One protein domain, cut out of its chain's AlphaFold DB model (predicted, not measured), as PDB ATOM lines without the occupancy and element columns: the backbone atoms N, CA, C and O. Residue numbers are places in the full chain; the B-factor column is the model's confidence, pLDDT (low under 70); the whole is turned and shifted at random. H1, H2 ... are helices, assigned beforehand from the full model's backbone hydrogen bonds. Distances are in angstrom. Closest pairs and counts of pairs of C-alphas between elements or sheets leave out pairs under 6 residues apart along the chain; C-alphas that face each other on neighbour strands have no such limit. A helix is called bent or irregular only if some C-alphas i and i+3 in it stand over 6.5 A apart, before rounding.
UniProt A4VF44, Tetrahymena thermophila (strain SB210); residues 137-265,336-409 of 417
ATOM      1  N   LYS A 137       7.361 -59.263 -40.034       63.34
ATOM      2  CA  LYS A 137       7.939 -58.555 -38.872       63.34
ATOM      3  C   LYS A 137       7.615 -57.058 -38.793       63.34
ATOM      4  O   LYS A 137       7.646 -56.503 -37.702       63.34
ATOM      5  N   LYS A 138       7.306 -56.385 -39.909       63.16
ATOM      6  CA  LYS A 138       6.906 -54.961 -39.887       63.16
ATOM      7  C   LYS A 138       5.436 -54.748 -39.517       63.16
ATOM      8  O   LYS A 138       5.075 -53.659 -39.090       63.16
ATOM      9  N   VAL A 139       4.580 -55.750 -39.710       59.62
ATOM     10  CA  VAL A 139       3.129 -55.609 -39.500       59.62
ATOM     11  C   VAL A 139       2.779 -55.615 -38.012       59.62
ATOM     12  O   VAL A 139       1.886 -54.882 -37.588       59.62
ATOM     13  N   ASP A 140       3.518 -56.385 -37.214       65.38
ATOM     14  CA  ASP A 140       3.335 -56.424 -35.761       65.38
ATOM     15  C   ASP A 140       3.633 -55.076 -35.085       65.38
ATOM     16  O   ASP A 140       3.050 -54.765 -34.046       65.38
ATOM     17  N   ASP A 141       4.455 -54.235 -35.714       81.38
ATOM     18  CA  ASP A 141       4.874 -52.950 -35.157       81.38
ATOM     19  C   ASP A 141       3.738 -51.906 -35.168       81.38
ATOM     20  O   ASP A 141       3.474 -51.242 -34.166       81.38
ATOM     21  N   MET A 142       2.956 -51.821 -36.253       87.69
ATOM     22  CA  MET A 142       1.902 -50.795 -36.376       87.69
ATOM     23  C   MET A 142       0.764 -50.969 -35.368       87.69
ATOM     24  O   MET A 142       0.260 -49.992 -34.817       87.69
ATOM     25  N   THR A 143       0.376 -52.212 -35.079       88.06
ATOM     26  CA  THR A 143      -0.678 -52.477 -34.086       88.06
ATOM     27  C   THR A 143      -0.225 -52.042 -32.691       88.06
ATOM     28  O   THR A 143      -1.004 -51.448 -31.945       88.06
ATOM     29  N   ALA A 144       1.048 -52.271 -32.354       90.94
ATOM     30  CA  ALA A 144       1.636 -51.829 -31.093       90.94
ATOM     31  C   ALA A 144       1.734 -50.295 -30.998       90.94
ATOM     32  O   ALA A 144       1.568 -49.738 -29.912       90.94
ATOM     33  N   ILE A 145       1.957 -49.606 -32.123       92.12
ATOM     34  CA  ILE A 145       1.917 -48.138 -32.194       92.12
ATOM     35  C   ILE A 145       0.509 -47.627 -31.869       92.12
ATOM     36  O   ILE A 145       0.366 -46.754 -31.011       92.12
ATOM     37  N   TYR A 146      -0.533 -48.201 -32.478       92.62
ATOM     38  CA  TYR A 146      -1.916 -47.785 -32.220       92.62
ATOM     39  C   TYR A 146      -2.331 -47.991 -30.765       92.62
ATOM     40  O   TYR A 146      -2.938 -47.098 -30.185       92.62
ATOM     41  N   GLN A 147      -1.938 -49.099 -30.128       90.88
ATOM     42  CA  GLN A 147      -2.255 -49.348 -28.709       90.88
ATOM     43  C   GLN A 147      -1.718 -48.261 -27.777       90.88
ATOM     44  O   GLN A 147      -2.260 -48.046 -26.699       90.88
ATOM     45  N   LYS A 148      -0.662 -47.558 -28.195       92.31
ATOM     46  CA  LYS A 148      -0.036 -46.462 -27.449       92.31
ATOM     47  C   LYS A 148      -0.572 -45.089 -27.864       92.31
ATOM     48  O   LYS A 148       0.026 -44.059 -27.541       92.31
ATOM     49  N   MET A 149      -1.671 -45.028 -28.617       94.44
ATOM     50  CA  MET A 149      -2.248 -43.754 -29.038       94.44
ATOM     51  C   MET A 149      -3.217 -43.165 -28.027       94.44
ATOM     52  O   MET A 149      -3.225 -41.946 -27.896       94.44
ATOM     53  N   VAL A 150      -4.010 -43.968 -27.326       95.62
ATOM     54  CA  VAL A 150      -4.932 -43.464 -26.300       95.62
ATOM     55  C   VAL A 150      -4.520 -44.053 -24.965       95.62
ATOM     56  O   VAL A 150      -4.445 -45.271 -24.819       95.62
ATOM     57  N   PHE A 151      -4.248 -43.184 -24.002       94.62
ATOM     58  CA  PHE A 151      -3.949 -43.562 -22.630       94.62
ATOM     59  C   PHE A 151      -5.116 -43.205 -21.717       94.62
ATOM     60  O   PHE A 151      -5.938 -42.354 -22.039       94.62
ATOM     61  N   GLU A 152      -5.159 -43.810 -20.533       93.25
ATOM     62  CA  GLU A 152      -6.165 -43.481 -19.517       93.25
ATOM     63  C   GLU A 152      -6.144 -41.989 -19.136       93.25
ATOM     64  O   GLU A 152      -7.192 -41.390 -18.927       93.25
ATOM     65  N   SER A 153      -4.965 -41.357 -19.147       93.56
ATOM     66  CA  SER A 153      -4.805 -39.918 -18.899       93.56
ATOM     67  C   SER A 153      -5.379 -39.015 -19.995       93.56
ATOM     68  O   SER A 153      -5.523 -37.814 -19.775       93.56
ATOM     69  N   ASP A 154      -5.713 -39.569 -21.164       91.94
ATOM     70  CA  ASP A 154      -6.415 -38.846 -22.228       91.94
ATOM     71  C   ASP A 154      -7.940 -38.825 -22.001       91.94
ATOM     72  O   ASP A 154      -8.647 -38.115 -22.711       91.94
ATOM     73  N   LEU A 155      -8.451 -39.590 -21.025       92.44
ATOM     74  CA  LEU A 155      -9.877 -39.840 -20.803       92.44
ATOM     75  C   LEU A 155     -10.344 -39.291 -19.457       92.44
ATOM     76  O   LEU A 155     -10.662 -40.048 -18.533       92.44
ATOM     77  N   LYS A 156     -10.450 -37.965 -19.350       90.38
ATOM     78  CA  LYS A 156     -10.984 -37.313 -18.144       90.38
ATOM     79  C   LYS A 156     -12.396 -37.788 -17.822       90.38
ATOM     80  O   LYS A 156     -12.789 -37.816 -16.663       90.38
ATOM     81  N   ILE A 157     -13.149 -38.239 -18.822       89.81
ATOM     82  CA  ILE A 157     -14.476 -38.827 -18.645       89.81
ATOM     83  C   ILE A 157     -14.508 -40.020 -17.676       89.81
ATOM     84  O   ILE A 157     -15.533 -40.264 -17.037       89.81
ATOM     85  N   LEU A 158     -13.394 -40.740 -17.510       90.69
ATOM     86  CA  LEU A 158     -13.290 -41.844 -16.551       90.69
ATOM     87  C   LEU A 158     -13.190 -41.380 -15.099       90.69
ATOM     88  O   LEU A 158     -13.484 -42.161 -14.198       90.69
ATOM     89  N   GLU A 159     -12.840 -40.119 -14.855       89.25
ATOM     90  CA  GLU A 159     -12.913 -39.523 -13.518       89.25
ATOM     91  C   GLU A 159     -14.375 -39.299 -13.096       89.25
ATOM     92  O   GLU A 159     -14.710 -39.412 -11.916       89.25
ATOM     93  N   TYR A 160     -15.265 -39.055 -14.065       86.12
ATOM     94  CA  TYR A 160     -16.695 -38.827 -13.828       86.12
ATOM     95  C   TYR A 160     -17.498 -40.130 -13.720       86.12
ATOM     96  O   TYR A 160     -18.495 -40.182 -12.998       86.12
ATOM     97  N   ILE A 161     -17.073 -41.200 -14.400       90.75
ATOM     98  CA  ILE A 161     -17.765 -42.495 -14.390       90.75
ATOM     99  C   ILE A 161     -16.961 -43.509 -13.578       90.75
ATOM    100  O   ILE A 161     -16.144 -44.252 -14.123       90.75
ATOM    101  N   LYS A 162     -17.252 -43.577 -12.274       86.00
ATOM    102  CA  LYS A 162     -16.560 -44.453 -11.307       86.00
ATOM    103  C   LYS A 162     -16.510 -45.920 -11.743       86.00
ATOM    104  O   LYS A 162     -15.460 -46.548 -11.650       86.00
ATOM    105  N   ASP A 163     -17.610 -46.426 -12.294       90.94
ATOM    106  CA  ASP A 163     -17.713 -47.823 -12.731       90.94
ATOM    107  C   ASP A 163     -17.299 -48.021 -14.194       90.94
ATOM    108  O   ASP A 163     -17.470 -49.105 -14.734       90.94
ATOM    109  N   GLY A 164     -16.802 -46.982 -14.871       87.62
ATOM    110  CA  GLY A 164     -16.570 -46.975 -16.317       87.62
ATOM    111  C   GLY A 164     -15.327 -47.741 -16.761       87.62
ATOM    112  O   GLY A 164     -15.256 -48.161 -17.918       87.62
ATOM    113  N   LYS A 165     -14.366 -47.944 -15.855       91.94
ATOM    114  CA  LYS A 165     -13.094 -48.610 -16.150       91.94
ATOM    115  C   LYS A 165     -13.291 -50.104 -16.379       91.94
ATOM    116  O   LYS A 165     -14.105 -50.754 -15.727       91.94
ATOM    117  N   GLY A 166     -12.523 -50.653 -17.307       91.25
ATOM    118  CA  GLY A 166     -12.526 -52.079 -17.593       91.25
ATOM    119  C   GLY A 166     -11.943 -52.370 -18.963       91.25
ATOM    120  O   GLY A 166     -11.276 -51.536 -19.559       91.25
ATOM    121  N   SER A 167     -12.230 -53.557 -19.474       90.06
ATOM    122  CA  SER A 167     -11.921 -53.920 -20.852       90.06
ATOM    123  C   SER A 167     -13.125 -54.606 -21.469       90.06
ATOM    124  O   SER A 167     -13.844 -55.339 -20.784       90.06
ATOM    125  N   CYS A 168     -13.311 -54.427 -22.766       90.50
ATOM    126  CA  CYS A 168     -14.309 -55.144 -23.536       90.50
ATOM    127  C   CYS A 168     -13.725 -55.767 -24.804       90.50
ATOM    128  O   CYS A 168     -12.709 -55.316 -25.339       90.50
ATOM    129  N   GLU A 169     -14.404 -56.801 -25.301       85.69
ATOM    130  CA  GLU A 169     -14.105 -57.370 -26.609       85.69
ATOM    131  C   GLU A 169     -14.537 -56.404 -27.714       85.69
ATOM    132  O   GLU A 169     -15.650 -55.877 -27.723       85.69
ATOM    133  N   GLU A 170     -13.654 -56.176 -28.680       71.62
ATOM    134  CA  GLU A 170     -13.765 -55.049 -29.609       71.62
ATOM    135  C   GLU A 170     -14.942 -55.175 -30.592       71.62
ATOM    136  O   GLU A 170     -15.398 -54.171 -31.145       71.62
ATOM    137  N   TYR A 171     -15.445 -56.399 -30.809       69.75
ATOM    138  CA  TYR A 171     -16.322 -56.735 -31.938       69.75
ATOM    139  C   TYR A 171     -17.729 -57.182 -31.579       69.75
ATOM    140  O   TYR A 171     -18.610 -57.107 -32.436       69.75
ATOM    141  N   GLN A 172     -17.964 -57.696 -30.372       68.06
ATOM    142  CA  GLN A 172     -19.110 -58.591 -30.206       68.06
ATOM    143  C   GLN A 172     -20.478 -57.912 -30.050       68.06
ATOM    144  O   GLN A 172     -21.478 -58.612 -30.160       68.06
ATOM    145  N   SER A 173     -20.606 -56.590 -29.855       63.12
ATOM    146  CA  SER A 173     -21.963 -55.999 -29.721       63.12
ATOM    147  C   SER A 173     -22.097 -54.467 -29.762       63.12
ATOM    148  O   SER A 173     -23.180 -53.943 -29.499       63.12
ATOM    149  N   CYS A 174     -21.040 -53.712 -30.065       73.75
ATOM    150  CA  CYS A 174     -21.037 -52.276 -29.740       73.75
ATOM    151  C   CYS A 174     -21.642 -51.386 -30.834       73.75
ATOM    152  O   CYS A 174     -22.256 -50.366 -30.526       73.75
ATOM    153  N   PHE A 175     -21.534 -51.795 -32.102       80.38
ATOM    154  CA  PHE A 175     -22.197 -51.125 -33.217       80.38
ATOM    155  C   PHE A 175     -23.444 -51.903 -33.634       80.38
ATOM    156  O   PHE A 175     -23.324 -53.085 -33.970       80.38
ATOM    157  N   PRO A 176     -24.629 -51.267 -33.666       73.75
ATOM    158  CA  PRO A 176     -25.807 -51.883 -34.255       73.75
ATOM    159  C   PRO A 176     -25.495 -52.281 -35.697       73.75
ATOM    160  O   PRO A 176     -25.006 -51.473 -36.485       73.75
ATOM    161  N   THR A 177     -25.759 -53.534 -36.050       79.25
ATOM    162  CA  THR A 177     -25.747 -53.949 -37.450       79.25
ATOM    163  C   THR A 177     -27.012 -53.442 -38.128       79.25
ATOM    164  O   THR A 177     -28.109 -53.637 -37.594       79.25
ATOM    165  N   TYR A 178     -26.886 -52.837 -39.305       74.88
ATOM    166  CA  TYR A 178     -28.044 -52.381 -40.072       74.88
ATOM    167  C   TYR A 178     -28.393 -53.436 -41.108       74.88
ATOM    168  O   TYR A 178     -27.517 -53.964 -41.789       74.88
ATOM    169  N   LYS A 179     -29.681 -53.744 -41.242       71.56
ATOM    170  CA  LYS A 179     -30.166 -54.434 -42.434       71.56
ATOM    171  C   LYS A 179     -30.355 -53.372 -43.502       71.56
ATOM    172  O   LYS A 179     -31.207 -52.500 -43.342       71.56
ATOM    173  N   ASN A 180     -29.545 -53.428 -44.549       74.12
ATOM    174  CA  ASN A 180     -29.747 -52.573 -45.705       74.12
ATOM    175  C   ASN A 180     -31.066 -53.004 -46.374       74.12
ATOM    176  O   ASN A 180     -31.261 -54.172 -46.707       74.12
ATOM    177  N   CYS A 181     -32.015 -52.074 -46.487       72.75
ATOM    178  CA  CYS A 181     -33.361 -52.353 -46.988       72.75
ATOM    179  C   CYS A 181     -33.370 -52.773 -48.462       72.75
ATOM    180  O   CYS A 181     -34.259 -53.514 -48.869       72.75
ATOM    181  N   ASN A 182     -32.364 -52.364 -49.239       81.75
ATOM    182  CA  ASN A 182     -32.309 -52.641 -50.672       81.75
ATOM    183  C   ASN A 182     -31.854 -54.072 -50.973       81.75
ATOM    184  O   ASN A 182     -32.240 -54.638 -51.989       81.75
ATOM    185  N   ASN A 183     -31.014 -54.660 -50.115       87.50
ATOM    186  CA  ASN A 183     -30.411 -55.975 -50.360       87.50
ATOM    187  C   ASN A 183     -30.682 -57.001 -49.244       87.50
ATOM    188  O   ASN A 183     -30.253 -58.148 -49.369       87.50
ATOM    189  N   LEU A 184     -31.351 -56.596 -48.154       87.44
ATOM    190  CA  LEU A 184     -31.589 -57.364 -46.922       87.44
ATOM    191  C   LEU A 184     -30.316 -57.910 -46.253       87.44
ATOM    192  O   LEU A 184     -30.399 -58.668 -45.280       87.44
ATOM    193  N   LYS A 185     -29.132 -57.518 -46.733       89.75
ATOM    194  CA  LYS A 185     -27.858 -57.923 -46.157       89.75
ATOM    195  C   LYS A 185     -27.618 -57.110 -44.898       89.75
ATOM    196  O   LYS A 185     -27.853 -55.902 -44.829       89.75
ATOM    197  N   VAL A 186     -27.161 -57.820 -43.878       86.12
ATOM    198  CA  VAL A 186     -26.690 -57.213 -42.643       86.12
ATOM    199  C   VAL A 186     -25.340 -56.574 -42.955       86.12
ATOM    200  O   VAL A 186     -24.354 -57.275 -43.177       86.12
ATOM    201  N   GLU A 187     -25.304 -55.249 -43.010       89.38
ATOM    202  CA  GLU A 187     -24.084 -54.483 -43.232       89.38
ATOM    203  C   GLU A 187     -23.552 -53.975 -41.889       89.38
ATOM    204  O   GLU A 187     -24.275 -53.431 -41.046       89.38
ATOM    205  N   GLN A 188     -22.257 -54.200 -41.666       90.56
ATOM    206  CA  GLN A 188     -21.565 -53.670 -40.499       90.56
ATOM    207  C   GLN A 188     -21.297 -52.182 -40.696       90.56
ATOM    208  O   GLN A 188     -20.926 -51.758 -41.792       90.56
ATOM    209  N   HIS A 189     -21.419 -51.405 -39.621       92.50
ATOM    210  CA  HIS A 189     -21.066 -49.988 -39.634       92.50
ATOM    211  C   HIS A 189     -19.614 -49.783 -40.126       92.50
ATOM    212  O   HIS A 189     -18.746 -50.555 -39.705       92.50
ATOM    213  N   PRO A 190     -19.312 -48.755 -40.946       93.81
ATOM    214  CA  PRO A 190     -17.970 -48.538 -41.500       93.81
ATOM    215  C   PRO A 190     -16.851 -48.532 -40.451       93.81
ATOM    216  O   PRO A 190     -15.845 -49.215 -40.630       93.81
ATOM    217  N   LEU A 191     -17.068 -47.874 -39.304       94.88
ATOM    218  CA  LEU A 191     -16.093 -47.867 -38.203       94.88
ATOM    219  C   LEU A 191     -15.803 -49.283 -37.674       94.88
ATOM    220  O   LEU A 191     -14.656 -49.649 -37.455       94.88
ATOM    221  N   CYS A 192     -16.831 -50.129 -37.541       93.88
ATOM    222  CA  CYS A 192     -16.667 -51.513 -37.088       93.88
ATOM    223  C   CYS A 192     -15.837 -52.343 -38.084       93.88
ATOM    224  O   CYS A 192     -14.988 -53.138 -37.680       93.88
ATOM    225  N   GLN A 193     -16.021 -52.116 -39.390       93.62
ATOM    226  CA  GLN A 193     -15.230 -52.786 -40.426       93.62
ATOM    227  C   GLN A 193     -13.745 -52.404 -40.348       93.62
ATOM    228  O   GLN A 193     -12.881 -53.264 -40.513       93.62
ATOM    229  N   ILE A 194     -13.440 -51.130 -40.085       94.88
ATOM    230  CA  ILE A 194     -12.062 -50.646 -39.934       94.88
ATOM    231  C   ILE A 194     -11.434 -51.211 -38.663       94.88
ATOM    232  O   ILE A 194     -10.340 -51.764 -38.734       94.88
ATOM    233  N   ILE A 195     -12.147 -51.164 -37.530       94.62
ATOM    234  CA  ILE A 195     -11.686 -51.771 -36.273       94.62
ATOM    235  C   ILE A 195     -11.339 -53.248 -36.520       94.62
ATOM    236  O   ILE A 195     -10.232 -53.681 -36.206       94.62
ATOM    237  N   LYS A 196     -12.196 -53.991 -37.238       93.19
ATOM    238  CA  LYS A 196     -11.958 -55.407 -37.566       93.19
ATOM    239  C   LYS A 196     -10.671 -55.617 -38.361       93.19
ATOM    240  O   LYS A 196      -9.917 -56.539 -38.055       93.19
ATOM    241  N   LYS A 197     -10.384 -54.747 -39.333       94.00
ATOM    242  CA  LYS A 197      -9.120 -54.775 -40.085       94.00
ATOM    243  C   LYS A 197      -7.907 -54.496 -39.194       94.00
ATOM    244  O   LYS A 197      -6.865 -55.114 -39.410       94.00
ATOM    245  N   ILE A 198      -8.026 -53.603 -38.206       93.56
ATOM    246  CA  ILE A 198      -6.950 -53.301 -37.246       93.56
ATOM    247  C   ILE A 198      -6.619 -54.545 -36.419       93.56
ATOM    248  O   ILE A 198      -5.472 -54.979 -36.399       93.56
ATOM    249  N   HIS A 199      -7.617 -55.191 -35.814       91.62
ATOM    250  CA  HIS A 199      -7.384 -56.396 -35.009       91.62
ATOM    251  C   HIS A 199      -6.874 -57.585 -35.820       91.62
ATOM    252  O   HIS A 199      -6.043 -58.348 -35.343       91.62
ATOM    253  N   GLN A 200      -7.313 -57.716 -37.073       93.00
ATOM    254  CA  GLN A 200      -6.790 -58.723 -37.999       93.00
ATOM    255  C   GLN A 200      -5.383 -58.394 -38.531       93.00
ATOM    256  O   GLN A 200      -4.887 -59.114 -39.395       93.00
ATOM    257  N   LYS A 201      -4.745 -57.311 -38.057       92.56
ATOM    258  CA  LYS A 201      -3.434 -56.823 -38.520       92.56
ATOM    259  C   LYS A 201      -3.381 -56.551 -40.033       92.56
ATOM    260  O   LYS A 201      -2.329 -56.607 -40.668       92.56
ATOM    261  N   GLN A 202      -4.532 -56.255 -40.635       91.69
ATOM    262  CA  GLN A 202      -4.668 -55.936 -42.060       91.69
ATOM    263  C   GLN A 202      -4.599 -54.430 -42.328       91.69
ATOM    264  O   GLN A 202      -4.382 -54.018 -43.467       91.69
ATOM    265  N   PHE A 203      -4.772 -53.604 -41.296       90.31
ATOM    266  CA  PHE A 203      -4.681 -52.154 -41.398       90.31
ATOM    267  C   PHE A 203      -3.218 -51.693 -41.312       90.31
ATOM    268  O   PHE A 203      -2.548 -51.938 -40.311       90.31
ATOM    269  N   ARG A 204      -2.713 -51.045 -42.370       88.62
ATOM    270  CA  ARG A 204      -1.288 -50.673 -42.520       88.62
ATOM    271  C   ARG A 204      -1.051 -49.177 -42.722       88.62
ATOM    272  O   ARG A 204       0.058 -48.786 -43.066       88.62
ATOM    273  N   GLU A 205      -2.085 -48.362 -42.583       90.62
ATOM    274  CA  GLU A 205      -2.005 -46.949 -42.939       90.62
ATOM    275  C   GLU A 205      -1.442 -46.118 -41.790       90.62
ATOM    276  O   GLU A 205      -2.013 -46.099 -40.706       90.62
ATOM    277  N   GLU A 206      -0.336 -45.415 -42.028       92.81
ATOM    278  CA  GLU A 206       0.196 -44.452 -41.065       92.81
ATOM    279  C   GLU A 206      -0.796 -43.303 -40.849       92.81
ATOM    280  O   GLU A 206      -1.368 -42.766 -41.800       92.81
ATOM    281  N   ILE A 207      -0.986 -42.917 -39.588       95.00
ATOM    282  CA  ILE A 207      -1.917 -41.849 -39.222       95.00
ATOM    283  C   ILE A 207      -1.178 -40.513 -39.244       95.00
ATOM    284  O   ILE A 207      -0.152 -40.344 -38.586       95.00
ATOM    285  N   ASN A 208      -1.733 -39.549 -39.963       95.62
ATOM    286  CA  ASN A 208      -1.251 -38.183 -40.081       95.62
ATOM    287  C   ASN A 208      -2.440 -37.203 -40.175       95.62
ATOM    288  O   ASN A 208      -3.596 -37.576 -39.972       95.62
ATOM    289  N   GLN A 209      -2.158 -35.927 -40.449       95.56
ATOM    290  CA  GLN A 209      -3.175 -34.867 -40.536       95.56
ATOM    291  C   GLN A 209      -4.156 -35.047 -41.700       95.56
ATOM    292  O   GLN A 209      -5.262 -34.520 -41.628       95.56
ATOM    293  N   ASP A 210      -3.773 -35.800 -42.730       96.06
ATOM    294  CA  ASP A 210      -4.567 -36.040 -43.936       96.06
ATOM    295  C   ASP A 210      -5.329 -37.374 -43.875       96.06
ATOM    296  O   ASP A 210      -6.057 -37.729 -44.802       96.06
ATOM    297  N   THR A 211      -5.170 -38.143 -42.790       96.62
ATOM    298  CA  THR A 211      -5.873 -39.415 -42.610       96.62
ATOM    299  C   THR A 211      -7.387 -39.188 -42.547       96.62
ATOM    300  O   THR A 211      -7.830 -38.325 -41.791       96.62
ATOM    301  N   PRO A 212      -8.209 -39.981 -43.258       97.62
ATOM    302  CA  PRO A 212      -9.663 -39.867 -43.189       97.62
ATOM    303  C   PRO A 212     -10.217 -39.990 -41.767       97.62
ATOM    304  O   PRO A 212      -9.778 -40.832 -40.974       97.62
ATOM    305  N   ILE A 213     -11.251 -39.200 -41.467       98.00
ATOM    306  CA  ILE A 213     -11.940 -39.199 -40.168       98.00
ATOM    307  C   ILE A 213     -12.359 -40.604 -39.724       98.00
ATOM    308  O   ILE A 213     -12.162 -40.957 -38.559       98.00
ATOM    309  N   ASP A 214     -12.912 -41.415 -40.633       97.69
ATOM    310  CA  ASP A 214     -13.377 -42.769 -40.313       97.69
ATOM    311  C   ASP A 214     -12.247 -43.634 -39.718       97.69
ATOM    312  O   ASP A 214     -12.478 -44.399 -38.777       97.69
ATOM    313  N   TYR A 215     -11.010 -43.489 -40.200       97.31
ATOM    314  CA  TYR A 215      -9.858 -44.225 -39.674       97.31
ATOM    315  C   TYR A 215      -9.441 -43.714 -38.301       97.31
ATOM    316  O   TYR A 215      -9.270 -44.512 -37.378       97.31
ATOM    317  N   VAL A 216      -9.366 -42.395 -38.131       97.69
ATOM    318  CA  VAL A 216      -8.999 -41.768 -36.856       97.69
ATOM    319  C   VAL A 216      -9.994 -42.137 -35.752       97.69
ATOM    320  O   VAL A 216      -9.585 -42.572 -34.674       97.69
ATOM    321  N   MET A 217     -11.299 -42.050 -36.029       97.81
ATOM    322  CA  MET A 217     -12.348 -42.462 -35.088       97.81
ATOM    323  C   MET A 217     -12.270 -43.952 -34.758       97.81
ATOM    324  O   MET A 217     -12.411 -44.337 -33.599       97.81
ATOM    325  N   SER A 218     -12.031 -44.800 -35.759       97.00
ATOM    326  CA  SER A 218     -11.933 -46.250 -35.562       97.00
ATOM    327  C   SER A 218     -10.747 -46.629 -34.680       97.00
ATOM    328  O   SER A 218     -10.889 -47.465 -33.793       97.00
ATOM    329  N   ILE A 219      -9.595 -45.992 -34.884       96.38
ATOM    330  CA  ILE A 219      -8.388 -46.228 -34.082       96.38
ATOM    331  C   ILE A 219      -8.609 -45.749 -32.647       96.38
ATOM    332  O   ILE A 219      -8.299 -46.484 -31.710       96.38
ATOM    333  N   TYR A 220      -9.219 -44.574 -32.468       97.31
ATOM    334  CA  TYR A 220      -9.588 -44.064 -31.148       97.31
ATOM    335  C   TYR A 220     -10.507 -45.039 -30.397       97.31
ATOM    336  O   TYR A 220     -10.196 -45.458 -29.283       97.31
ATOM    337  N   LEU A 221     -11.594 -45.485 -31.035       96.38
ATOM    338  CA  LEU A 221     -12.535 -46.457 -30.469       96.38
ATOM    339  C   LEU A 221     -11.875 -47.804 -30.150       96.38
ATOM    340  O   LEU A 221     -12.113 -48.376 -29.087       96.38
ATOM    341  N   TRP A 222     -11.014 -48.297 -31.040       95.38
ATOM    342  CA  TRP A 222     -10.276 -49.532 -30.802       95.38
ATOM    343  C   TRP A 222      -9.323 -49.425 -29.608       95.38
ATOM    344  O   TRP A 222      -9.154 -50.395 -28.880       95.38
ATOM    345  N   CYS A 223      -8.739 -48.259 -29.337       95.50
ATOM    346  CA  CYS A 223      -7.958 -48.083 -28.113       95.50
ATOM    347  C   CYS A 223      -8.867 -47.995 -26.876       95.50
ATOM    348  O   CYS A 223      -8.594 -48.630 -25.859       95.50
ATOM    349  N   LEU A 224      -9.988 -47.270 -26.977       95.19
ATOM    350  CA  LEU A 224     -10.939 -47.092 -25.876       95.19
ATOM    351  C   LEU A 224     -11.484 -48.406 -25.324       95.19
ATOM    352  O   LEU A 224     -11.617 -48.544 -24.112       95.19
ATOM    353  N   CYS A 225     -11.772 -49.384 -26.181       95.06
ATOM    354  CA  CYS A 225     -12.323 -50.669 -25.746       95.06
ATOM    355  C   CYS A 225     -11.414 -51.430 -24.754       95.06
ATOM    356  O   CYS A 225     -11.867 -52.344 -24.070       95.06
ATOM    357  N   LYS A 226     -10.127 -51.066 -24.662       94.31
ATOM    358  CA  LYS A 226      -9.169 -51.641 -23.706       94.31
ATOM    359  C   LYS A 226      -9.141 -50.920 -22.360       94.31
ATOM    360  O   LYS A 226      -8.541 -51.439 -21.428       94.31
ATOM    361  N   LEU A 227      -9.760 -49.744 -22.283       94.75
ATOM    362  CA  LEU A 227      -9.741 -48.853 -21.122       94.75
ATOM    363  C   LEU A 227     -11.106 -48.768 -20.430       94.75
ATOM    364  O   LEU A 227     -11.186 -48.445 -19.242       94.75
ATOM    365  N   VAL A 228     -12.184 -49.050 -21.164       95.12
ATOM    366  CA  VAL A 228     -13.553 -48.937 -20.662       95.12
ATOM    367  C   VAL A 228     -14.286 -50.273 -20.647       95.12
ATOM    368  O   VAL A 228     -14.025 -51.172 -21.447       95.12
ATOM    369  N   ASN A 229     -15.247 -50.405 -19.737       94.25
ATOM    370  CA  ASN A 229     -16.116 -51.573 -19.693       94.25
ATOM    371  C   ASN A 229     -17.085 -51.617 -20.896       94.25
ATOM    372  O   ASN A 229     -17.325 -50.621 -21.585       94.25
ATOM    373  N   GLN A 230     -17.714 -52.776 -21.105       94.00
ATOM    374  CA  GLN A 230     -18.645 -53.020 -22.215       94.00
ATOM    375  C   GLN A 230     -19.818 -52.025 -22.272       94.00
ATOM    376  O   GLN A 230     -20.237 -51.611 -23.356       94.00
ATOM    377  N   ARG A 231     -20.378 -51.654 -21.114       93.50
ATOM    378  CA  ARG A 231     -21.545 -50.767 -21.032       93.50
ATOM    379  C   ARG A 231     -21.183 -49.358 -21.493       93.50
ATOM    380  O   ARG A 231     -21.883 -48.803 -22.335       93.50
ATOM    381  N   LEU A 232     -20.089 -48.810 -20.969       94.19
ATOM    382  CA  LEU A 232     -19.590 -47.488 -21.330       94.19
ATOM    383  C   LEU A 232     -19.142 -47.457 -22.793       94.19
ATOM    384  O   LEU A 232     -19.526 -46.547 -23.528       94.19
ATOM    385  N   TYR A 233     -18.414 -48.480 -23.248       95.19
ATOM    386  CA  TYR A 233     -17.969 -48.564 -24.637       95.19
ATOM    387  C   TYR A 233     -19.139 -48.520 -25.624       95.19
ATOM    388  O   TYR A 233     -19.097 -47.788 -26.609       95.19
ATOM    389  N   ARG A 234     -20.235 -49.228 -25.327       93.69
ATOM    390  CA  ARG A 234     -21.448 -49.193 -26.152       93.69
ATOM    391  C   ARG A 234     -22.050 -47.788 -26.243       93.69
ATOM    392  O   ARG A 234     -22.437 -47.372 -27.333       93.69
ATOM    393  N   THR A 235     -22.110 -47.049 -25.134       94.75
ATOM    394  CA  THR A 235     -22.577 -45.652 -25.125       94.75
ATOM    395  C   THR A 235     -21.678 -44.761 -25.984       94.75
ATOM    396  O   THR A 235     -22.175 -43.980 -26.795       94.75
ATOM    397  N   ILE A 236     -20.358 -44.932 -25.881       95.81
ATOM    398  CA  ILE A 236     -19.381 -44.219 -26.713       95.81
ATOM    399  C   ILE A 236     -19.572 -44.561 -28.201       95.81
ATOM    400  O   ILE A 236     -19.569 -43.668 -29.045       95.81
ATOM    401  N   CYS A 237     -19.805 -45.825 -28.558       95.56
ATOM    402  CA  CYS A 237     -20.069 -46.206 -29.949       95.56
ATOM    403  C   CYS A 237     -21.337 -45.545 -30.514       95.56
ATOM    404  O   CYS A 237     -21.341 -45.149 -31.679       95.56
ATOM    405  N   ILE A 238     -22.393 -45.389 -29.705       94.88
ATOM    406  CA  ILE A 238     -23.610 -44.660 -30.101       94.88
ATOM    407  C   ILE A 238     -23.283 -43.187 -30.384       94.88
ATOM    408  O   ILE A 238     -23.699 -42.664 -31.416       94.88
ATOM    409  N   PHE A 239     -22.488 -42.550 -29.521       96.62
ATOM    410  CA  PHE A 239     -22.031 -41.174 -29.718       96.62
ATOM    411  C   PHE A 239     -21.252 -41.001 -31.025       96.62
ATOM    412  O   PHE A 239     -21.597 -40.154 -31.845       96.62
ATOM    413  N   PHE A 240     -20.232 -41.832 -31.259       97.12
ATOM    414  CA  PHE A 240     -19.393 -41.730 -32.458       97.12
ATOM    415  C   PHE A 240     -20.144 -42.066 -33.741       97.12
ATOM    416  O   PHE A 240     -19.855 -41.503 -34.794       97.12
ATOM    417  N   ARG A 241     -21.139 -42.953 -33.662       95.56
ATOM    418  CA  ARG A 241     -22.062 -43.177 -34.771       95.56
ATOM    419  C   ARG A 241     -22.832 -41.895 -35.105       95.56
ATOM    420  O   ARG A 241     -22.811 -41.486 -36.261       95.56
ATOM    421  N   ALA A 242     -23.463 -41.262 -34.116       96.44
ATOM    422  CA  ALA A 242     -24.219 -40.027 -34.330       96.44
ATOM    423  C   ALA A 242     -23.318 -38.887 -34.836       96.44
ATOM    424  O   ALA A 242     -23.701 -38.149 -35.738       96.44
ATOM    425  N   LEU A 243     -22.092 -38.775 -34.312       97.69
ATOM    426  CA  LEU A 243     -21.108 -37.798 -34.782       97.69
ATOM    427  C   LEU A 243     -20.737 -38.031 -36.251       97.69
ATOM    428  O   LEU A 243     -20.673 -37.084 -37.032       97.69
ATOM    429  N   ARG A 244     -20.517 -39.289 -36.644       97.06
ATOM    430  CA  ARG A 244     -20.231 -39.657 -38.035       97.06
ATOM    431  C   ARG A 244     -21.395 -39.306 -38.964       97.06
ATOM    432  O   ARG A 244     -21.158 -38.782 -40.048       97.06
ATOM    433  N   GLU A 245     -22.629 -39.603 -38.560       95.56
ATOM    434  CA  GLU A 245     -23.842 -39.238 -39.310       95.56
ATOM    435  C   GLU A 245     -23.933 -37.703 -39.454       95.56
ATOM    436  O   GLU A 245     -23.983 -37.204 -40.575       95.56
ATOM    437  N   CYS A 246     -23.750 -36.944 -38.367       97.19
ATOM    438  CA  CYS A 246     -23.703 -35.478 -38.393       97.19
ATOM    439  C   CYS A 246     -22.643 -34.911 -39.347       97.19
ATOM    440  O   CYS A 246     -22.905 -33.950 -40.067       97.19
ATOM    441  N   LEU A 247     -21.437 -35.480 -39.350       97.19
ATOM    442  CA  LEU A 247     -20.358 -35.048 -40.240       97.19
ATOM    443  C   LEU A 247     -20.692 -35.316 -41.710       97.19
ATOM    444  O   LEU A 247     -20.383 -34.493 -42.564       97.19
ATOM    445  N   ASN A 248     -21.331 -36.444 -42.010       96.94
ATOM    446  CA  ASN A 248     -21.724 -36.773 -43.377       96.94
ATOM    447  C   ASN A 248     -22.891 -35.919 -43.875       96.94
ATOM    448  O   ASN A 248     -22.876 -35.524 -45.037       96.94
ATOM    449  N   ASP A 249     -23.847 -35.607 -43.003       95.62
ATOM    450  CA  ASP A 249     -25.027 -34.820 -43.360       95.62
ATOM    451  C   ASP A 249     -24.703 -33.319 -43.458       95.62
ATOM    452  O   ASP A 249     -25.159 -32.636 -44.374       95.62
ATOM    453  N   PHE A 250     -23.900 -32.792 -42.525       96.56
ATOM    454  CA  PHE A 250     -23.722 -31.346 -42.337       96.56
ATOM    455  C   PHE A 250     -22.273 -30.853 -42.436       96.56
ATOM    456  O   PHE A 250     -22.051 -29.641 -42.434       96.56
ATOM    457  N   GLY A 251     -21.280 -31.744 -42.538       96.50
ATOM    458  CA  GLY A 251     -19.859 -31.381 -42.476       96.50
ATOM    459  C   GLY A 251     -19.462 -30.317 -43.499       96.50
ATOM    460  O   GLY A 251     -18.922 -29.277 -43.124       96.50
ATOM    461  N   TYR A 252     -19.808 -30.520 -44.775       96.62
ATOM    462  CA  TYR A 252     -19.494 -29.563 -45.842       96.62
ATOM    463  C   TYR A 252     -20.146 -28.193 -45.628       96.62
ATOM    464  O   TYR A 252     -19.467 -27.173 -45.742       96.62
ATOM    465  N   VAL A 253     -21.428 -28.170 -45.252       95.94
ATOM    466  CA  VAL A 253     -22.192 -26.932 -45.027       95.94
ATOM    467  C   VAL A 253     -21.588 -26.122 -43.878       95.94
ATOM    468  O   VAL A 253     -21.363 -24.920 -44.010       95.94
ATOM    469  N   ILE A 254     -21.269 -26.782 -42.760       94.94
ATOM    470  CA  ILE A 254     -20.694 -26.128 -41.575       94.94
ATOM    471  C   ILE A 254     -19.302 -25.564 -41.883       94.94
ATOM    472  O   ILE A 254     -18.975 -24.455 -41.462       94.94
ATOM    473  N   ILE A 255     -18.477 -26.301 -42.629       93.19
ATOM    474  CA  ILE A 255     -17.119 -25.865 -42.979       93.19
ATOM    475  C   ILE A 255     -17.141 -24.704 -43.962       93.19
ATOM    476  O   ILE A 255     -16.329 -23.788 -43.837       93.19
ATOM    477  N   GLU A 256     -18.037 -24.725 -44.945       94.19
ATOM    478  CA  GLU A 256     -18.191 -23.617 -45.884       94.19
ATOM    479  C   GLU A 256     -18.593 -22.332 -45.149       94.19
ATOM    480  O   GLU A 256     -17.987 -21.280 -45.362       94.19
ATOM    481  N   ASP A 257     -19.552 -22.423 -44.226       92.00
ATOM    482  CA  ASP A 257     -19.962 -21.297 -43.390       92.00
ATOM    483  C   ASP A 257     -18.825 -20.805 -42.476       92.00
ATOM    484  O   ASP A 257     -18.549 -19.606 -42.390       92.00
ATOM    485  N   PHE A 258     -18.080 -21.724 -41.856       90.31
ATOM    486  CA  PHE A 258     -16.890 -21.383 -41.078       90.31
ATOM    487  C   PHE A 258     -15.838 -20.649 -41.926       90.31
ATOM    488  O   PHE A 258     -15.266 -19.651 -41.479       90.31
ATOM    489  N   LYS A 259     -15.590 -21.095 -43.164       90.12
ATOM    490  CA  LYS A 259     -14.665 -20.429 -44.096       90.12
ATOM    491  C   LYS A 259     -15.149 -19.020 -44.447       90.12
ATOM    492  O   LYS A 259     -14.353 -18.088 -44.381       90.12
ATOM    493  N   LYS A 260     -16.442 -18.843 -44.746       92.00
ATOM    494  CA  LYS A 260     -17.047 -17.527 -45.034       92.00
ATOM    495  C   LYS A 260     -16.880 -16.549 -43.870       92.00
ATOM    496  O   LYS A 260     -16.528 -15.395 -44.090       92.00
ATOM    497  N   ARG A 261     -17.079 -17.010 -42.631       84.38
ATOM    498  CA  ARG A 261     -16.917 -16.173 -41.432       84.38
ATOM    499  C   ARG A 261     -15.468 -15.749 -41.202       84.38
ATOM    500  O   ARG A 261     -15.228 -14.577 -40.933       84.38
ATOM    501  N   ASN A 262     -14.514 -16.667 -41.366       82.81
ATOM    502  CA  ASN A 262     -13.102 -16.354 -41.137       82.81
ATOM    503  C   ASN A 262     -12.474 -15.484 -42.232       82.81
ATOM    504  O   ASN A 262     -11.604 -14.668 -41.932       82.81
ATOM    505  N   LEU A 263     -12.934 -15.608 -43.484       77.81
ATOM    506  CA  LEU A 263     -12.520 -14.714 -44.573       77.81
ATOM    507  C   LEU A 263     -12.833 -13.246 -44.252       77.81
ATOM    508  O   LEU A 263     -12.054 -12.362 -44.594       77.81
ATOM    509  N   ASN A 264     -13.938 -12.992 -43.550       69.81
ATOM    510  CA  ASN A 264     -14.363 -11.639 -43.203       69.81
ATOM    511  C   ASN A 264     -13.620 -11.059 -41.995       69.81
ATOM    512  O   ASN A 264     -13.573  -9.841 -41.839       69.81
ATOM    513  N   SER A 265     -13.043 -11.896 -41.131       64.88
ATOM    514  CA  SER A 265     -12.409 -11.426 -39.898       64.88
ATOM    515  C   SER A 265     -10.941 -11.013 -40.053       64.88
ATOM    516  O   SER A 265     -10.355 -10.598 -39.060       64.88
ATOM    517  N   PHE A 336     -18.394 -37.591 -46.438       96.31
ATOM    518  CA  PHE A 336     -17.482 -36.598 -45.852       96.31
ATOM    519  C   PHE A 336     -16.376 -37.258 -45.013       96.31
ATOM    520  O   PHE A 336     -15.189 -37.043 -45.227       96.31
ATOM    521  N   THR A 337     -16.772 -38.151 -44.105       97.31
ATOM    522  CA  THR A 337     -15.870 -38.841 -43.163       97.31
ATOM    523  C   THR A 337     -14.857 -39.794 -43.811       97.31
ATOM    524  O   THR A 337     -13.894 -40.196 -43.158       97.31
ATOM    525  N   GLN A 338     -15.051 -40.147 -45.085       96.81
ATOM    526  CA  GLN A 338     -14.142 -41.004 -45.853       96.81
ATOM    527  C   GLN A 338     -13.107 -40.215 -46.657       96.81
ATOM    528  O   GLN A 338     -12.139 -40.806 -47.129       96.81
ATOM    529  N   ILE A 339     -13.318 -38.910 -46.835       96.56
ATOM    530  CA  ILE A 339     -12.438 -38.039 -47.621       96.56
ATOM    531  C   ILE A 339     -11.700 -37.068 -46.711       96.56
ATOM    532  O   ILE A 339     -10.508 -36.837 -46.879       96.56
ATOM    533  N   GLU A 340     -12.426 -36.465 -45.778       97.00
ATOM    534  CA  GLU A 340     -11.963 -35.268 -45.100       97.00
ATOM    535  C   GLU A 340     -11.111 -35.599 -43.864       97.00
ATOM    536  O   GLU A 340     -11.354 -36.609 -43.188       97.00
ATOM    537  N   PRO A 341     -10.122 -34.745 -43.545       97.31
ATOM    538  CA  PRO A 341      -9.231 -34.905 -42.405       97.31
ATOM    539  C   PRO A 341      -9.899 -34.599 -41.050       97.31
ATOM    540  O   PRO A 341     -10.853 -33.814 -40.968       97.31
ATOM    541  N   PRO A 342      -9.356 -35.133 -39.937       97.00
ATOM    542  CA  PRO A 342      -9.909 -35.005 -38.585       97.00
ATOM    543  C   PRO A 342      -9.973 -33.577 -38.044       97.00
ATOM    544  O   PRO A 342     -10.755 -33.309 -37.134       97.00
ATOM    545  N   GLN A 343      -9.204 -32.637 -38.597       94.62
ATOM    546  CA  GLN A 343      -9.212 -31.236 -38.159       94.62
ATOM    547  C   GLN A 343     -10.605 -30.587 -38.197       94.62
ATOM    548  O   GLN A 343     -10.903 -29.704 -37.393       94.62
ATOM    549  N   TYR A 344     -11.482 -31.050 -39.089       95.19
ATOM    550  CA  TYR A 344     -12.836 -30.520 -39.216       95.19
ATOM    551  C   TYR A 344     -13.797 -30.991 -38.124       95.19
ATOM    552  O   TYR A 344     -14.817 -30.341 -37.898       95.19
ATOM    553  N   ILE A 345     -13.462 -32.060 -37.394       96.50
ATOM    554  CA  ILE A 345     -14.271 -32.546 -36.269       96.50
ATOM    555  C   ILE A 345     -14.433 -31.435 -35.227       96.50
ATOM    556  O   ILE A 345     -15.548 -31.180 -34.781       96.50
ATOM    557  N   CYS A 346     -13.351 -30.716 -34.903       93.88
ATOM    558  CA  CYS A 346     -13.389 -29.619 -33.933       93.88
ATOM    559  C   CYS A 346     -14.337 -28.483 -34.356       93.88
ATOM    560  O   CYS A 346     -14.926 -27.828 -33.504       93.88
ATOM    561  N   ILE A 347     -14.500 -28.247 -35.660       92.38
ATOM    562  CA  ILE A 347     -15.379 -27.191 -36.188       92.38
ATOM    563  C   ILE A 347     -16.848 -27.615 -36.080       92.38
ATOM    564  O   ILE A 347     -17.717 -26.801 -35.777       92.38
ATOM    565  N   VAL A 348     -17.128 -28.898 -36.312       95.38
ATOM    566  CA  VAL A 348     -18.488 -29.459 -36.284       95.38
ATOM    567  C   VAL A 348     -18.949 -29.793 -34.860       95.38
ATOM    568  O   VAL A 348     -20.150 -29.864 -34.612       95.38
ATOM    569  N   ALA A 349     -18.022 -29.944 -33.912       94.88
ATOM    570  CA  ALA A 349     -18.293 -30.343 -32.533       94.88
ATOM    571  C   ALA A 349     -19.366 -29.488 -31.832       94.88
ATOM    572  O   ALA A 349     -20.274 -30.053 -31.228       94.88
ATOM    573  N   GLU A 350     -19.305 -28.153 -31.944       91.19
ATOM    574  CA  GLU A 350     -20.297 -27.246 -31.338       91.19
ATOM    575  C   GLU A 350     -21.705 -27.528 -31.888       91.19
ATOM    576  O   GLU A 350     -22.633 -27.802 -31.129       91.19
ATOM    577  N   PHE A 351     -21.860 -27.554 -33.215       93.75
ATOM    578  CA  PHE A 351     -23.142 -27.864 -33.854       93.75
ATOM    579  C   PHE A 351     -23.651 -29.260 -33.476       93.75
ATOM    580  O   PHE A 351     -24.840 -29.444 -33.203       93.75
ATOM    581  N   PHE A 352     -22.758 -30.248 -33.453       95.88
ATOM    582  CA  PHE A 352     -23.120 -31.617 -33.129       95.88
ATOM    583  C   PHE A 352     -23.677 -31.733 -31.707       95.88
ATOM    584  O   PHE A 352     -24.754 -32.297 -31.530       95.88
ATOM    585  N   ILE A 353     -22.979 -31.176 -30.715       94.19
ATOM    586  CA  ILE A 353     -23.387 -31.256 -29.308       94.19
ATOM    587  C   ILE A 353     -24.666 -30.460 -29.052       94.19
ATOM    588  O   ILE A 353     -25.571 -30.965 -28.399       94.19
ATOM    589  N   LEU A 354     -24.769 -29.242 -29.584       91.31
ATOM    590  CA  LEU A 354     -25.861 -28.335 -29.225       91.31
ATOM    591  C   LEU A 354     -27.153 -28.594 -30.001       91.31
ATOM    592  O   LEU A 354     -28.240 -28.289 -29.517       91.31
ATOM    593  N   LYS A 355     -27.056 -29.138 -31.217       91.88
ATOM    594  CA  LYS A 355     -28.210 -29.258 -32.119       91.88
ATOM    595  C   LYS A 355     -28.459 -30.669 -32.595       91.88
ATOM    596  O   LYS A 355     -29.584 -31.156 -32.507       91.88
ATOM    597  N   TYR A 356     -27.436 -31.318 -33.144       96.12
ATOM    598  CA  TYR A 356     -27.630 -32.617 -33.777       96.12
ATOM    599  C   TYR A 356     -27.959 -33.684 -32.731       96.12
ATOM    600  O   TYR A 356     -28.983 -34.360 -32.820       96.12
ATOM    601  N   LEU A 357     -27.121 -33.823 -31.707       95.94
ATOM    602  CA  LEU A 357     -27.248 -34.896 -30.734       95.94
ATOM    603  C   LEU A 357     -28.570 -34.830 -29.943       95.94
ATOM    604  O   LEU A 357     -29.241 -35.861 -29.901       95.94
ATOM    605  N   PRO A 358     -29.027 -33.675 -29.410       95.44
ATOM    606  CA  PRO A 358     -30.329 -33.583 -28.744       95.44
ATOM    607  C   PRO A 358     -31.507 -33.901 -29.672       95.44
ATOM    608  O   PRO A 358     -32.489 -34.497 -29.241       95.44
ATOM    609  N   LYS A 359     -31.412 -33.536 -30.958       95.38
ATOM    610  CA  LYS A 359     -32.481 -33.771 -31.938       95.38
ATOM    611  C   LYS A 359     -32.594 -35.242 -32.342       95.38
ATOM    612  O   LYS A 359     -33.699 -35.773 -32.410       95.38
ATOM    613  N   TYR A 360     -31.471 -35.893 -32.647       95.94
ATOM    614  CA  TYR A 360     -31.458 -37.245 -33.220       95.94
ATOM    615  C   TYR A 360     -31.252 -38.350 -32.173       95.94
ATOM    616  O   TYR A 360     -31.621 -39.499 -32.411       95.94
ATOM    617  N   VAL A 361     -30.698 -38.017 -31.004       96.38
ATOM    618  CA  VAL A 361     -30.490 -38.943 -29.880       96.38
ATOM    619  C   VAL A 361     -30.915 -38.266 -28.561       96.38
ATOM    620  O   VAL A 361     -30.088 -38.054 -27.676       96.38
ATOM    621  N   PRO A 362     -32.210 -37.937 -28.389       94.94
ATOM    622  CA  PRO A 362     -32.692 -37.085 -27.291       94.94
ATOM    623  C   PRO A 362     -32.416 -37.641 -25.889       94.94
ATOM    624  O   PRO A 362     -32.236 -36.883 -24.944       94.94
ATOM    625  N   ASN A 363     -32.327 -38.964 -25.753       95.62
ATOM    626  CA  ASN A 363     -32.057 -39.628 -24.475       95.62
ATOM    627  C   ASN A 363     -30.554 -39.771 -24.171       95.62
ATOM    628  O   ASN A 363     -30.184 -40.477 -23.233       95.62
ATOM    629  N   PHE A 364     -29.679 -39.188 -24.992       95.44
ATOM    630  CA  PHE A 364     -28.243 -39.217 -24.751       95.44
ATOM    631  C   PHE A 364     -27.873 -38.193 -23.673       95.44
ATOM    632  O   PHE A 364     -28.253 -37.026 -23.768       95.44
ATOM    633  N   ASP A 365     -27.114 -38.620 -22.662       94.19
ATOM    634  CA  ASP A 365     -26.630 -37.733 -21.600       94.19
ATOM    635  C   ASP A 365     -25.725 -36.643 -22.198       94.19
ATOM    636  O   ASP A 365     -24.618 -36.912 -22.672       94.19
ATOM    637  N   GLN A 366     -26.213 -35.401 -22.180       91.56
ATOM    638  CA  GLN A 366     -25.527 -34.258 -22.780       91.56
ATOM    639  C   GLN A 366     -24.256 -33.870 -22.023       91.56
ATOM    640  O   GLN A 366     -23.280 -33.455 -22.645       91.56
ATOM    641  N   ASN A 367     -24.210 -34.053 -20.701       89.19
ATOM    642  CA  ASN A 367     -22.987 -33.786 -19.943       89.19
ATOM    643  C   ASN A 367     -21.901 -34.773 -20.357       89.19
ATOM    644  O   ASN A 367     -20.777 -34.381 -20.665       89.19
ATOM    645  N   PHE A 368     -22.266 -36.052 -20.425       92.50
ATOM    646  CA  PHE A 368     -21.375 -37.094 -20.913       92.50
ATOM    647  C   PHE A 368     -20.896 -36.807 -22.346       92.50
ATOM    648  O   PHE A 368     -19.701 -36.898 -22.621       92.50
ATOM    649  N   ALA A 369     -21.801 -36.401 -23.244       94.31
ATOM    650  CA  ALA A 369     -21.482 -36.036 -24.626       94.31
ATOM    651  C   ALA A 369     -20.438 -34.914 -24.724       94.31
ATOM    652  O   ALA A 369     -19.484 -35.015 -25.497       94.31
ATOM    653  N   VAL A 370     -20.611 -33.862 -23.921       90.75
ATOM    654  CA  VAL A 370     -19.690 -32.726 -23.834       90.75
ATOM    655  C   VAL A 370     -18.298 -33.185 -23.412       90.75
ATOM    656  O   VAL A 370     -17.326 -32.901 -24.113       90.75
ATOM    657  N   TYR A 371     -18.189 -33.912 -22.293       91.69
ATOM    658  CA  TYR A 371     -16.893 -34.379 -21.796       91.69
ATOM    659  C   TYR A 371     -16.213 -35.312 -22.797       91.69
ATOM    660  O   TYR A 371     -15.020 -35.170 -23.051       91.69
ATOM    661  N   LEU A 372     -16.981 -36.200 -23.435       94.94
ATOM    662  CA  LEU A 372     -16.458 -37.117 -24.443       94.94
ATOM    663  C   LEU A 372     -15.931 -36.378 -25.677       94.94
ATOM    664  O   LEU A 372     -14.879 -36.739 -26.205       94.94
ATOM    665  N   MET A 373     -16.633 -35.333 -26.131       95.69
ATOM    666  CA  MET A 373     -16.178 -34.502 -27.246       95.69
ATOM    667  C   MET A 373     -14.904 -33.735 -26.897       95.69
ATOM    668  O   MET A 373     -13.981 -33.674 -27.707       95.69
ATOM    669  N   ILE A 374     -14.840 -33.165 -25.690       91.31
ATOM    670  CA  ILE A 374     -13.662 -32.437 -25.206       91.31
ATOM    671  C   ILE A 374     -12.451 -33.370 -25.143       91.31
ATOM    672  O   ILE A 374     -11.400 -33.021 -25.681       91.31
ATOM    673  N   ASP A 375     -12.590 -34.555 -24.546       94.31
ATOM    674  CA  ASP A 375     -11.514 -35.550 -24.477       94.31
ATOM    675  C   ASP A 375     -11.046 -35.953 -25.877       94.31
ATOM    676  O   ASP A 375      -9.848 -35.936 -26.166       94.31
ATOM    677  N   PHE A 376     -11.984 -36.216 -26.791       96.75
ATOM    678  CA  PHE A 376     -11.646 -36.593 -28.158       96.75
ATOM    679  C   PHE A 376     -10.919 -35.473 -28.918       96.75
ATOM    680  O   PHE A 376      -9.883 -35.718 -29.536       96.75
ATOM    681  N   CYS A 377     -11.390 -34.227 -28.847       95.38
ATOM    682  CA  CYS A 377     -10.728 -33.097 -29.501       95.38
ATOM    683  C   CYS A 377      -9.364 -32.759 -28.876       95.38
ATOM    684  O   CYS A 377      -8.424 -32.432 -29.605       95.38
ATOM    685  N   ASN A 378      -9.221 -32.888 -27.555       93.75
ATOM    686  CA  ASN A 378      -7.930 -32.748 -26.879       93.75
ATOM    687  C   ASN A 378      -6.953 -33.834 -27.322       93.75
ATOM    688  O   ASN A 378      -5.790 -33.538 -27.598       93.75
ATOM    689  N   TRP A 379      -7.425 -35.074 -27.451       96.00
ATOM    690  CA  TRP A 379      -6.631 -36.173 -27.982       96.00
ATOM    691  C   TRP A 379      -6.180 -35.904 -29.426       96.00
ATOM    692  O   TRP A 379      -4.992 -36.042 -29.727       96.00
ATOM    693  N   LEU A 380      -7.078 -35.429 -30.303       95.94
ATOM    694  CA  LEU A 380      -6.726 -35.034 -31.675       95.94
ATOM    695  C   LEU A 380      -5.631 -33.958 -31.701       95.94
ATOM    696  O   LEU A 380      -4.713 -34.036 -32.518       95.94
ATOM    697  N   ASN A 381      -5.707 -32.969 -30.808       94.25
ATOM    698  CA  ASN A 381      -4.694 -31.923 -30.697       94.25
ATOM    699  C   ASN A 381      -3.356 -32.472 -30.175       94.25
ATOM    700  O   ASN A 381      -2.319 -32.233 -30.787       94.25
ATOM    701  N   LYS A 382      -3.383 -33.282 -29.107       94.75
ATOM    702  CA  LYS A 382      -2.197 -33.922 -28.510       94.75
ATOM    703  C   LYS A 382      -1.453 -34.819 -29.499       94.75
ATOM    704  O   LYS A 382      -0.239 -34.967 -29.403       94.75
ATOM    705  N   LYS A 383      -2.173 -35.438 -30.437       95.19
ATOM    706  CA  LYS A 383      -1.598 -36.271 -31.506       95.19
ATOM    707  C   LYS A 383      -1.277 -35.499 -32.784       95.19
ATOM    708  O   LYS A 383      -0.962 -36.122 -33.792       95.19
ATOM    709  N   SER A 384      -1.369 -34.170 -32.758       95.44
ATOM    710  CA  SER A 384      -1.128 -33.299 -33.915       95.44
ATOM    711  C   SER A 384      -1.986 -33.653 -35.136       95.44
ATOM    712  O   SER A 384      -1.590 -33.371 -36.264       95.44
ATOM    713  N   LEU A 385      -3.160 -34.259 -34.919       95.12
ATOM    714  CA  LEU A 385      -4.146 -34.595 -35.954       95.12
ATOM    715  C   LEU A 385      -5.083 -33.417 -36.238       95.12
ATOM    716  O   LEU A 385      -5.647 -33.314 -37.321       95.12
ATOM    717  N   SER A 386      -5.231 -32.503 -35.279       93.81
ATOM    718  CA  SER A 386      -5.948 -31.246 -35.466       93.81
ATOM    719  C   SER A 386      -5.129 -30.068 -34.960       93.81
ATOM    720  O   SER A 386      -4.664 -30.057 -33.820       93.81
ATOM    721  N   LYS A 387      -5.011 -29.037 -35.801       89.50
ATOM    722  CA  LYS A 387      -4.437 -27.733 -35.424       89.50
ATOM    723  C   LYS A 387      -5.452 -26.835 -34.718       89.50
ATOM    724  O   LYS A 387      -5.077 -25.858 -34.079       89.50
ATOM    725  N   ILE A 388      -6.737 -27.161 -34.832       85.19
ATOM    726  CA  ILE A 388      -7.820 -26.374 -34.255       85.19
ATOM    727  C   ILE A 388      -8.003 -26.828 -32.812       85.19
ATOM    728  O   ILE A 388      -8.455 -27.948 -32.555       85.19
ATOM    729  N   LYS A 389      -7.639 -25.953 -31.872       83.56
ATOM    730  CA  LYS A 389      -7.987 -26.134 -30.463       83.56
ATOM    731  C   LYS A 389      -9.476 -25.879 -30.296       83.56
ATOM    732  O   LYS A 389     -10.000 -24.874 -30.772       83.56
ATOM    733  N   LEU A 390     -10.145 -26.822 -29.650       77.12
ATOM    734  CA  LEU A 390     -11.559 -26.710 -29.364       77.12
ATOM    735  C   LEU A 390     -11.752 -25.802 -28.149       77.12
ATOM    736  O   LEU A 390     -11.424 -26.200 -27.034       77.12
ATOM    737  N   ASP A 391     -12.317 -24.616 -28.349       74.31
ATOM    738  CA  ASP A 391     -12.763 -23.758 -27.249       74.31
ATOM    739  C   ASP A 391     -14.245 -24.022 -26.933       74.31
ATOM    740  O   ASP A 391     -15.123 -23.181 -27.127       74.31
ATOM    741  N   LEU A 392     -14.553 -25.260 -26.523       64.69
ATOM    742  CA  LEU A 392     -15.931 -25.646 -26.194       64.69
ATOM    743  C   LEU A 392     -16.371 -25.106 -24.828       64.69
ATOM    744  O   LEU A 392     -17.565 -24.924 -24.589       64.69
ATOM    745  N   GLN A 393     -15.414 -24.866 -23.926       57.09
ATOM    746  CA  GLN A 393     -15.696 -24.505 -22.539       57.09
ATOM    747  C   GLN A 393     -16.420 -23.162 -22.450       57.09
ATOM    748  O   GLN A 393     -17.415 -23.062 -21.736       57.09
ATOM    749  N   HIS A 394     -16.009 -22.160 -23.232       59.03
ATOM    750  CA  HIS A 394     -16.680 -20.863 -23.215       59.03
ATOM    751  C   HIS A 394     -18.103 -20.899 -23.786       59.03
ATOM    752  O   HIS A 394     -18.973 -20.213 -23.250       59.03
ATOM    753  N   SER A 395     -18.364 -21.686 -24.838       61.31
ATOM    754  CA  SER A 395     -19.700 -21.746 -25.457       61.31
ATOM    755  C   SER A 395     -20.703 -22.488 -24.567       61.31
ATOM    756  O   SER A 395     -21.804 -22.001 -24.323       61.31
ATOM    757  N   LEU A 396     -20.290 -23.610 -23.968       60.97
ATOM    758  CA  LEU A 396     -21.159 -24.418 -23.106       60.97
ATOM    759  C   LEU A 396     -21.418 -23.792 -21.738       60.97
ATOM    760  O   LEU A 396     -22.523 -23.918 -21.224       60.97
ATOM    761  N   ILE A 397     -20.437 -23.101 -21.146       57.56
ATOM    762  CA  ILE A 397     -20.667 -22.331 -19.914       57.56
ATOM    763  C   ILE A 397     -21.672 -21.205 -20.184       57.56
ATOM    764  O   ILE A 397     -22.563 -20.985 -19.369       57.56
ATOM    765  N   LYS A 398     -21.580 -20.535 -21.342       61.31
ATOM    766  CA  LYS A 398     -22.540 -19.496 -21.738       61.31
ATOM    767  C   LYS A 398     -23.937 -20.065 -21.964       61.31
ATOM    768  O   LYS A 398     -24.889 -19.528 -21.416       61.31
ATOM    769  N   GLU A 399     -24.078 -21.147 -22.722       64.25
ATOM    770  CA  GLU A 399     -25.400 -21.717 -22.995       64.25
ATOM    771  C   GLU A 399     -26.029 -22.395 -21.783       64.25
ATOM    772  O   GLU A 399     -27.234 -22.280 -21.597       64.25
ATOM    773  N   ARG A 400     -25.241 -23.039 -20.916       63.59
ATOM    774  CA  ARG A 400     -25.754 -23.589 -19.660       63.59
ATOM    775  C   ARG A 400     -26.187 -22.477 -18.709       63.59
ATOM    776  O   ARG A 400     -27.267 -22.571 -18.152       63.59
ATOM    777  N   ALA A 401     -25.424 -21.386 -18.618       55.78
ATOM    778  CA  ALA A 401     -25.850 -20.196 -17.885       55.78
ATOM    779  C   ALA A 401     -27.143 -19.591 -18.461       55.78
ATOM    780  O   ALA A 401     -27.997 -19.167 -17.694       55.78
ATOM    781  N   ILE A 402     -27.322 -19.592 -19.787       60.03
ATOM    782  CA  ILE A 402     -28.555 -19.122 -20.442       60.03
ATOM    783  C   ILE A 402     -29.723 -20.086 -20.194       60.03
ATOM    784  O   ILE A 402     -30.822 -19.641 -19.894       60.03
ATOM    785  N   ALA A 403     -29.516 -21.398 -20.297       63.97
ATOM    786  CA  ALA A 403     -30.555 -22.395 -20.059       63.97
ATOM    787  C   ALA A 403     -30.979 -22.427 -18.584       63.97
ATOM    788  O   ALA A 403     -32.171 -22.486 -18.293       63.97
ATOM    789  N   ASP A 404     -30.026 -22.329 -17.659       59.91
ATOM    790  CA  ASP A 404     -30.299 -22.212 -16.229       59.91
ATOM    791  C   ASP A 404     -31.014 -20.881 -15.921       59.91
ATOM    792  O   ASP A 404     -31.968 -20.875 -15.149       59.91
ATOM    793  N   TYR A 405     -30.646 -19.776 -16.589       51.00
ATOM    794  CA  TYR A 405     -31.352 -18.487 -16.508       51.00
ATOM    795  C   TYR A 405     -32.801 -18.579 -17.019       51.00
ATOM    796  O   TYR A 405     -33.727 -18.135 -16.348       51.00
ATOM    797  N   LEU A 406     -33.026 -19.211 -18.173       58.16
ATOM    798  CA  LEU A 406     -34.360 -19.370 -18.763       58.16
ATOM    799  C   LEU A 406     -35.245 -20.345 -17.972       58.16
ATOM    800  O   LEU A 406     -36.457 -20.155 -17.898       58.16
ATOM    801  N   ASN A 407     -34.652 -21.358 -17.336       63.34
ATOM    802  CA  ASN A 407     -35.365 -22.270 -16.440       63.34
ATOM    803  C   ASN A 407     -35.664 -21.651 -15.061       63.34
ATOM    804  O   ASN A 407     -36.528 -22.158 -14.349       63.34
ATOM    805  N   LEU A 408     -34.998 -20.553 -14.682       51.22
ATOM    806  CA  LEU A 408     -35.305 -19.787 -13.468       51.22
ATOM    807  C   LEU A 408     -36.501 -18.828 -13.643       51.22
ATOM    808  O   LEU A 408     -37.085 -18.419 -12.642       51.22
ATOM    809  N   GLU A 409     -36.912 -18.500 -14.873       47.25
ATOM    810  CA  GLU A 409     -37.977 -17.512 -15.140       47.25
ATOM    811  C   GLU A 409     -39.401 -18.085 -15.289       47.25
ATOM    812  O   GLU A 409     -40.355 -17.313 -15.383       47.25
TER     813      GLU A 409
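This is residues 137 to 265 and 336 to 409 of the 417 residues of a protein of Tetrahymena thermophila (strain SB210) (UniProt A4VF44). Look for two helical hairpins, H4 with H5a and H7 with H8, set crosswise to each other as the core, with H3 packed on H4. H1 and H9 lie toward opposite ends of the longest axis, and residues 259 to 265, mostly in H5b, and 400 to 409, mostly in H9, stick out. The printed part has 203 residues with nine named helices, H1 to H9 in chain order, and no named strand: all helix. It is compact, with a radius of gyration of the C-alphas of 17.5 A and spans of 61 by 42 by 42 A.

Find C-alpha 137 at (7.939, -58.555, -38.872), where H1 begins and runs to residue 147. H2 follows at 157 to 160, H3 at 190 to 199 and H4 at 213 to 224. By its hydrogen bonds H5, 230 to 264, was assigned as one helix, but it is bent: C-alphas 249 and 252 are 8.0 A apart. Its arms are H5a, 230 to 249, 28.6 A long from C-alpha 230 at (-18.645, -53.020, -22.215), and H5b, 252 to 264. Past the cut come H6, 336 to 339, and H7, 342 to 360, 22.3 A long and only just irregular, with C-alphas 347 and 350 6.9 A apart. H8 spans 366 to 382, 24.0 A, and H9 392 to 408, 23.9 A, ending at (-35.305, -19.787, -13.468).

Begin at the hub, H4. It touches H3, closest at the C-alphas of Leu 191 and Ser 218, 5.2 A, at a steep tilt of 55 degrees. H4 and H5a form a hairpin at a shallow tilt of 8 degrees, closest at C-alphas 224 and 233, 7.3 A. With residues 219 to 223 alone H4 only just touches H1, with 3 pairs of C-alphas within 8 A, the closest 147 and 223 at 5.9 A. H6 touches H4, closest at C-alphas 213 and 337, 5.0 A, with residues 213 to 214 of H4 alone. H5a touches H7 with residues 242 to 247 alone, about perpendicular at 78 degrees, closest at C-alphas 246 and 352, 6.6 A. H7 and H8 form a hairpin at a shallow tilt of 5 degrees, closest at C-alphas 346 and 377, 6.2 A. H2 touches H8, closest at C-alphas 157 and 371, 6.0 A, with residues 368 to 375 of H8 alone. H9 is close to but not clearly touching H8, with C-alphas 374 and 392 at 7.2 A. In H3, H4, H5a, H8 and H9 every O i to N i+4 pair is within hydrogen-bond range; H5b has 8 of 9, H7 9 of 15, and H1 3 of 7 beside 4 of 8 O i to N i+3 pairs, while H2 and H6 are too short for an O i to N i+4 pair.

The C-alphas of Lys 137 and Glu 409, the two farthest apart, are 66.0 A apart. Residues 266 to 335 are not printed, and C-alphas 265 and 336 are 26.4 A apart across the cut. The links H2 to H3 and H3 to H4 are long; in the first, residues 178 to 179 pair antiparallel with 186 to 187. The model's pLDDT is under 70 at residues 137 to 140, 171 to 173, 264 to 265 and 392 to 409.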